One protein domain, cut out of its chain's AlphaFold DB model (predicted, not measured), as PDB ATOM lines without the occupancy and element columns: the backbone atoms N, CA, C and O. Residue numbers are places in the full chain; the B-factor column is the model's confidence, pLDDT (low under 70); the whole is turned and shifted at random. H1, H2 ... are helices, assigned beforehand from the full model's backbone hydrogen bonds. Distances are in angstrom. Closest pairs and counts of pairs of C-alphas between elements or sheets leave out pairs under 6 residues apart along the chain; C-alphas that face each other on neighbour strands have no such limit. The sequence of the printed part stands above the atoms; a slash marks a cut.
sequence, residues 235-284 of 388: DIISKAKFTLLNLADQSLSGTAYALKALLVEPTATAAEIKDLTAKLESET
ATOM      1  N   ASP A 235     194.963 240.224 221.152       91.31
ATOM      2  CA  ASP A 235     194.742 241.211 220.092       91.31
ATOM      3  C   ASP A 235     193.697 240.731 219.077       91.31
ATOM      4  O   ASP A 235     192.838 241.504 218.648       91.31
ATOM      5  N   ILE A 236     193.700 239.434 218.747       92.56
ATOM      6  CA  ILE A 236     192.716 238.815 217.845       92.56
ATOM      7  C   ILE A 236     191.328 238.870 218.483       92.56
ATOM      8  O   ILE A 236     190.356 239.284 217.844       92.56
ATOM      9  N   ILE A 237     191.242 238.506 219.765       92.12
ATOM     10  CA  ILE A 237     189.992 238.547 220.534       92.12
ATOM     11  C   ILE A 237     189.478 239.985 220.660       92.12
ATOM     12  O   ILE A 237     188.285 240.239 220.475       92.12
ATOM     13  N   SER A 238     190.366 240.934 220.956       91.38
ATOM     14  CA  SER A 238     190.026 242.351 221.105       91.38
ATOM     15  C   SER A 238     189.531 242.947 219.793       91.38
ATOM     16  O   SER A 238     188.497 243.618 219.785       91.38
ATOM     17  N   LYS A 239     190.198 242.636 218.674       92.56
ATOM     18  CA  LYS A 239     189.767 243.058 217.341       92.56
ATOM     19  C   LYS A 239     188.376 242.508 217.006       92.56
ATOM     20  O   LYS A 239     187.499 243.282 216.639       92.56
ATOM     21  N   ALA A 240     188.138 241.213 217.213       91.12
ATOM     22  CA  ALA A 240     186.833 240.594 216.970       91.12
ATOM     23  C   ALA A 240     185.706 241.229 217.807       91.12
ATOM     24  O   ALA A 240     184.633 241.546 217.287       91.12
ATOM     25  N   LYS A 241     185.954 241.472 219.104       90.56
ATOM     26  CA  LYS A 241     185.004 242.161 219.995       90.56
ATOM     27  C   LYS A 241     184.733 243.596 219.540       90.56
ATOM     28  O   LYS A 241     183.581 244.023 219.558       90.56
ATOM     29  N   PHE A 242     185.764 244.323 219.116       88.62
ATOM     30  CA  PHE A 242     185.627 245.685 218.601       88.62
ATOM     31  C   PHE A 242     184.780 245.730 217.320       88.62
ATOM     32  O   PHE A 242     183.866 246.549 217.218       88.62
ATOM     33  N   THR A 243     185.001 244.804 216.383       87.38
ATOM     34  CA  THR A 243     184.194 244.686 215.158       87.38
ATOM     35  C   THR A 243     182.723 244.396 215.474       87.38
ATOM     36  O   THR A 243     181.839 245.010 214.880       87.38
ATOM     37  N   LEU A 244     182.438 243.536 216.461       86.62
ATOM     38  CA  LEU A 244     181.067 243.286 216.928       86.62
ATOM     39  C   LEU A 244     180.424 244.508 217.602       86.62
ATOM     40  O   LEU A 244     179.229 244.739 217.425       86.62
ATOM     41  N   LEU A 245     181.185 245.292 218.371       84.44
ATOM     42  CA  LEU A 245     180.676 246.499 219.036       84.44
ATOM     43  C   LEU A 245     180.266 247.580 218.030       84.44
ATOM     44  O   LEU A 245     179.217 248.198 218.201       84.44
ATOM     45  N   ASN A 246     181.030 247.756 216.948       80.62
ATOM     46  CA  ASN A 246     180.704 248.717 215.885       80.62
ATOM     47  C   ASN A 246     179.414 248.375 215.116       80.62
ATOM     48  O   ASN A 246     178.893 249.207 214.378       80.62
ATOM     49  N   LEU A 247     178.885 247.165 215.302       73.88
ATOM     50  CA  LEU A 247     177.640 246.684 214.708       73.88
ATOM     51  C   LEU A 247     176.422 246.801 215.628       73.88
ATOM     52  O   LEU A 247     175.316 246.507 215.180       73.88
ATOM     53  N   ALA A 248     176.587 247.230 216.885       56.28
ATOM     54  CA  ALA A 248     175.502 247.271 217.871       56.28
ATOM     55  C   ALA A 248     174.306 248.159 217.455       56.28
ATOM     56  O   ALA A 248     173.197 247.947 217.944       56.28
ATOM     57  N   ASP A 249     174.511 249.089 216.516       54.62
ATOM     58  CA  ASP A 249     173.478 249.974 215.961       54.62
ATOM     59  C   ASP A 249     172.821 249.444 214.663       54.62
ATOM     60  O   ASP A 249     171.957 250.109 214.085       54.62
ATOM     61  N   GLN A 250     173.201 248.253 214.180       59.66
ATOM     62  CA  GLN A 250     172.692 247.636 212.945       59.66
ATOM     63  C   GLN A 250     172.073 246.253 213.217       59.66
ATOM     64  O   GLN A 250     172.381 245.593 214.208       59.66
ATOM     65  N   SER A 251     171.169 245.785 212.345       61.31
ATOM     66  CA  SER A 251     170.625 244.425 212.463       61.31
ATOM     67  C   SER A 251     171.759 243.407 212.317       61.31
ATOM     68  O   SER A 251     172.365 243.326 211.248       61.31
ATOM     69  N   LEU A 252     172.033 242.641 213.376       66.56
ATOM     70  CA  LEU A 252     173.084 241.621 213.401       66.56
ATOM     71  C   LEU A 252     172.919 240.645 212.224       66.56
ATOM     72  O   LEU A 252     171.890 239.977 212.103       66.56
ATOM     73  N   SER A 253     173.935 240.564 211.361       78.69
ATOM     74  CA  SER A 253     173.994 239.572 210.285       78.69
ATOM     75  C   SER A 253     174.225 238.167 210.859       78.69
ATOM     76  O   SER A 253     174.665 238.005 212.001       78.69
ATOM     77  N   GLY A 254     173.955 237.121 210.069       82.94
ATOM     78  CA  GLY A 254     174.275 235.742 210.464       82.94
ATOM     79  C   GLY A 254     175.757 235.562 210.832       82.94
ATOM     80  O   GLY A 254     176.073 234.839 211.775       82.94
ATOM     81  N   THR A 255     176.648 236.300 210.164       86.12
ATOM     82  CA  THR A 255     178.095 236.344 210.427       86.12
ATOM     83  C   THR A 255     178.416 236.936 211.804       86.12
ATOM     84  O   THR A 255     179.260 236.400 212.520       86.12
ATOM     85  N   ALA A 256     177.697 237.980 212.234       85.50
ATOM     86  CA  ALA A 256     177.860 238.567 213.568       85.50
ATOM     87  C   ALA A 256     177.449 237.595 214.691       85.50
ATOM     88  O   ALA A 256     178.134 237.492 215.711       85.50
ATOM     89  N   TYR A 257     176.360 236.840 214.497       87.62
ATOM     90  CA  TYR A 257     175.956 235.788 215.439       87.62
ATOM     91  C   TYR A 257     176.969 234.639 215.493       87.62
ATOM     92  O   TYR A 257     177.288 234.175 216.588       87.62
ATOM     93  N   ALA A 258     177.504 234.222 214.341       89.12
ATOM     94  CA  ALA A 258     178.532 233.187 214.269       89.12
ATOM     95  C   ALA A 258     179.819 233.611 214.997       89.12
ATOM     96  O   ALA A 258     180.325 232.853 215.818       89.12
ATOM     97  N   LEU A 259     180.300 234.842 214.780       91.19
ATOM     98  CA  LEU A 259     181.488 235.356 215.470       91.19
ATOM     99  C   LEU A 259     181.266 235.458 216.987       91.19
ATOM    100  O   LEU A 259     182.144 235.104 217.770       91.19
ATOM    101  N   LYS A 260     180.076 235.894 217.419       89.88
ATOM    102  CA  LYS A 260     179.728 235.956 218.845       89.88
ATOM    103  C   LYS A 260     179.706 234.570 219.500       89.88
ATOM    104  O   LYS A 260     180.158 234.450 220.635       89.88
ATOM    105  N   ALA A 261     179.180 233.558 218.809       90.00
ATOM    106  CA  ALA A 261     179.193 232.176 219.288       90.00
ATOM    107  C   ALA A 261     180.625 231.630 219.372       90.00
ATOM    108  O   ALA A 261     181.001 231.051 220.387       90.00
ATOM    109  N   LEU A 262     181.443 231.907 218.357       92.06
ATOM    110  CA  LEU A 262     182.827 231.453 218.297       92.06
ATOM    111  C   LEU A 262     183.690 232.042 219.431       92.06
ATOM    112  O   LEU A 262     184.517 231.346 220.002       92.06
ATOM    113  N   LEU A 263     183.462 233.301 219.824       90.75
ATOM    114  CA  LEU A 263     184.197 233.948 220.923       90.75
ATOM    115  C   LEU A 263     183.936 233.348 222.314       90.75
ATOM    116  O   LEU A 263     184.677 233.656 223.248       90.75
ATOM    117  N   VAL A 264     182.882 232.546 222.473       90.38
ATOM    118  CA  VAL A 264     182.579 231.829 223.723       90.38
ATOM    119  C   VAL A 264     182.792 230.322 223.598       90.38
ATOM    120  O   VAL A 264     182.628 229.604 224.582       90.38
ATOM    121  N   GLU A 265     183.151 229.835 222.410       91.00
ATOM    122  CA  GLU A 265     183.403 228.425 222.162       91.00
ATOM    123  C   GLU A 265     184.822 228.050 222.628       91.00
ATOM    124  O   GLU A 265     185.799 228.572 222.087       91.00
ATOM    125  N   PRO A 266     184.975 227.132 223.604       87.31
ATOM    126  CA  PRO A 266     186.283 226.794 224.172       87.31
ATOM    127  C   PRO A 266     187.267 226.208 223.161       87.31
ATOM    128  O   PRO A 266     188.469 226.270 223.374       87.31
ATOM    129  N   THR A 267     186.754 225.616 222.083       90.69
ATOM    130  CA  THR A 267     187.535 224.984 221.020       90.69
ATOM    131  C   THR A 267     187.759 225.894 219.819       90.69
ATOM    132  O   THR A 267     188.309 225.416 218.833       90.69
ATOM    133  N   ALA A 268     187.338 227.160 219.837       91.25
ATOM    134  CA  ALA A 268     187.575 228.071 218.719       91.25
ATOM    135  C   ALA A 268     189.074 228.276 218.452       91.25
ATOM    136  O   ALA A 268     189.886 228.308 219.374       91.25
ATOM    137  N   THR A 269     189.449 228.445 217.186       92.25
ATOM    138  CA  THR A 269     190.832 228.727 216.767       92.25
ATOM    139  C   THR A 269     191.011 230.181 216.353       92.25
ATOM    140  O   THR A 269     190.073 230.849 215.911       92.25
ATOM    141  N   ALA A 270     192.252 230.668 216.423       91.81
ATOM    142  CA  ALA A 270     192.613 232.002 215.952       91.81
ATOM    143  C   ALA A 270     192.212 232.229 214.482       91.81
ATOM    144  O   ALA A 270     191.699 233.294 214.136       91.81
ATOM    145  N   ALA A 271     192.384 231.212 213.630       91.50
ATOM    146  CA  ALA A 271     192.042 231.270 212.211       91.50
ATOM    147  C   ALA A 271     190.533 231.450 211.974       91.50
ATOM    148  O   ALA A 271     190.140 232.315 211.192       91.50
ATOM    149  N   GLU A 272     189.687 230.690 212.681       93.19
ATOM    150  CA  GLU A 272     188.223 230.812 212.587       93.19
ATOM    151  C   GLU A 272     187.756 232.212 213.029       93.19
ATOM    152  O   GLU A 272     186.917 232.829 212.367       93.19
ATOM    153  N   ILE A 273     188.338 232.749 214.111       93.50
ATOM    154  CA  ILE A 273     188.001 234.087 214.621       93.50
ATOM    155  C   ILE A 273     188.435 235.165 213.626       93.50
ATOM    156  O   ILE A 273     187.654 236.074 213.331       93.50
ATOM    157  N   LYS A 274     189.651 235.069 213.078       94.00
ATOM    158  CA  LYS A 274     190.159 236.012 212.071       94.00
ATOM    159  C   LYS A 274     189.314 236.006 210.799       94.00
ATOM    160  O   LYS A 274     188.970 237.084 210.319       94.00
ATOM    161  N   ASP A 275     188.961 234.830 210.281       93.88
ATOM    162  CA  ASP A 275     188.166 234.694 209.055       93.88
ATOM    163  C   ASP A 275     186.771 235.313 209.216       93.88
ATOM    164  O   ASP A 275     186.358 236.143 208.402       93.88
ATOM    165  N   LEU A 276     186.064 235.001 210.309       92.00
ATOM    166  CA  LEU A 276     184.754 235.604 210.581       92.00
ATOM    167  C   LEU A 276     184.844 237.107 210.862       92.00
ATOM    168  O   LEU A 276     183.976 237.857 210.414       92.00
ATOM    169  N   THR A 277     185.895 237.565 211.547       92.06
ATOM    170  CA  THR A 277     186.128 239.002 211.770       92.06
ATOM    171  C   THR A 277     186.341 239.728 210.440       92.06
ATOM    172  O   THR A 277     185.708 240.754 210.204       92.06
ATOM    173  N   ALA A 278     187.160 239.177 209.539       90.94
ATOM    174  CA  ALA A 278     187.415 239.758 208.221       90.94
ATOM    175  C   ALA A 278     186.163 239.756 207.325       90.94
ATOM    176  O   ALA A 278     185.876 240.751 206.655       90.94
ATOM    177  N   LYS A 279     185.375 238.671 207.343       89.19
ATOM    178  CA  LYS A 279     184.081 238.607 206.641       89.19
ATOM    179  C   LYS A 279     183.129 239.690 207.138       89.19
ATOM    180  O   LYS A 279     182.542 240.404 206.329       89.19
ATOM    181  N   LEU A 280     183.038 239.871 208.450       87.06
ATOM    182  CA  LEU A 280     182.168 240.872 209.055       87.06
ATOM    183  C   LEU A 280     182.616 242.316 208.757       87.06
ATOM    184  O   LEU A 280     181.788 243.185 208.471       87.06
ATOM    185  N   GLU A 281     183.927 242.569 208.747       86.38
ATOM    186  CA  GLU A 281     184.507 243.835 208.276       86.38
ATOM    187  C   GLU A 281     184.147 244.096 206.804       86.38
ATOM    188  O   GLU A 281     183.807 245.218 206.442       86.38
ATOM    189  N   SER A 282     184.133 243.067 205.952       83.44
ATOM    190  CA  SER A 282     183.744 243.230 204.543       83.44
ATOM    191  C   SER A 282     182.245 243.512 204.341       83.44
ATOM    192  O   SER A 282     181.888 244.295 203.462       83.44
ATOM    193  N   GLU A 283     181.367 242.947 205.180       77.56
ATOM    194  CA  GLU A 283     179.912 243.183 205.132       77.56
ATOM    195  C   GLU A 283     179.543 244.627 205.519       77.56
ATOM    196  O   GLU A 283     178.620 245.222 204.952       77.56
ATOM    197  N   THR A 284     180.298 245.216 206.448       65.50
ATOM    198  CA  THR A 284     180.058 246.570 206.975       65.50
ATOM    199  C   THR A 284     180.536 247.699 206.059       65.50
ATOM    200  O   THR A 284     180.106 248.838 206.230       65.50
TER     201      THR A 284
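What this domain is: This is residues 235 to 284 of the 388 residues of an uncharacterized protein of Lactococcus hodotermopsidis (UniProt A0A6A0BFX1). Three helices stand side by side in a small bundle, their centres making a triangle: H3, the longest, packs on both H1 and H2, while H1 and H2 meet through few contacts. The chain folds back twice, with H1 and H3 running the same way and H2 the opposite way; the two links lie at opposite ends of the long axis, and residues 264 to 269 of the second stick out. The printed part has 50 residues, with three named helices in the order H1, H2, H3 and no named strand, and its class is all helix. It is compact, with a radius of gyration of the C-alphas of 9.8 A, and elongated in outline, spanning 28 by 17 by 15 A.

How they stand to each other: H1, residues 235 to 245, and H2, residues 254 to 262, form a helical hairpin. They only just touch, with 3 pairs of C-alphas within 8 A, and the closest C-alphas, those of Leu 244 and Ala 256, are 6.6 A apart. Their lines stand at a steep tilt of 42 degrees, opposite ways. H3, residues 270 to 284, touches H2, and the two form a second helical hairpin; their closest C-alphas, those of Leu 259 and Leu 276, are 5.9 A apart. H2 and H3 run opposite ways at a shallow tilt of 26 degrees. H3 also touches H1, where the closest C-alphas, those of Ala 240 and Thr 277, are 5.5 A apart. H1 and H3 run the same way at a shallow tilt of 32 degrees. The helix packing is mostly aligned, the lines of neighbours at shallow tilts, but only just: 2 of 3 pairs are so. In H1, H2 and H3 every pair of backbone O i and N i+4 is within hydrogen-bond range.

Where its parts are: H1 begins with C-alpha 235 at (194.742, 241.211, 220.092) and measures 15.1 A from first to last C-alpha, Asp 235 to Leu 245. H2, Gly 254 to Leu 262, measures 12.4 A and begins with C-alpha 254 at (174.275, 235.742, 210.464). H3, Ala 270 to Thr 284, measures 21.2 A and ends with C-alpha 284 at (180.058, 246.570, 206.975).

The domain as a whole: The two C-alphas farthest apart, those of Asp 249 and Thr 267, are 29.1 A from each other. The first and last printed C-alphas, those of Asp 235 and Thr 284, are 20.4 A apart. The printed part has no cut. The links are short but not tight, with 8 residues between H1 and H2 and 7 between H2 and H3. The mean pLDDT of the printed part is 85.4, and the model's confidence is under 70 at residues 248 to 252 and at residue 284.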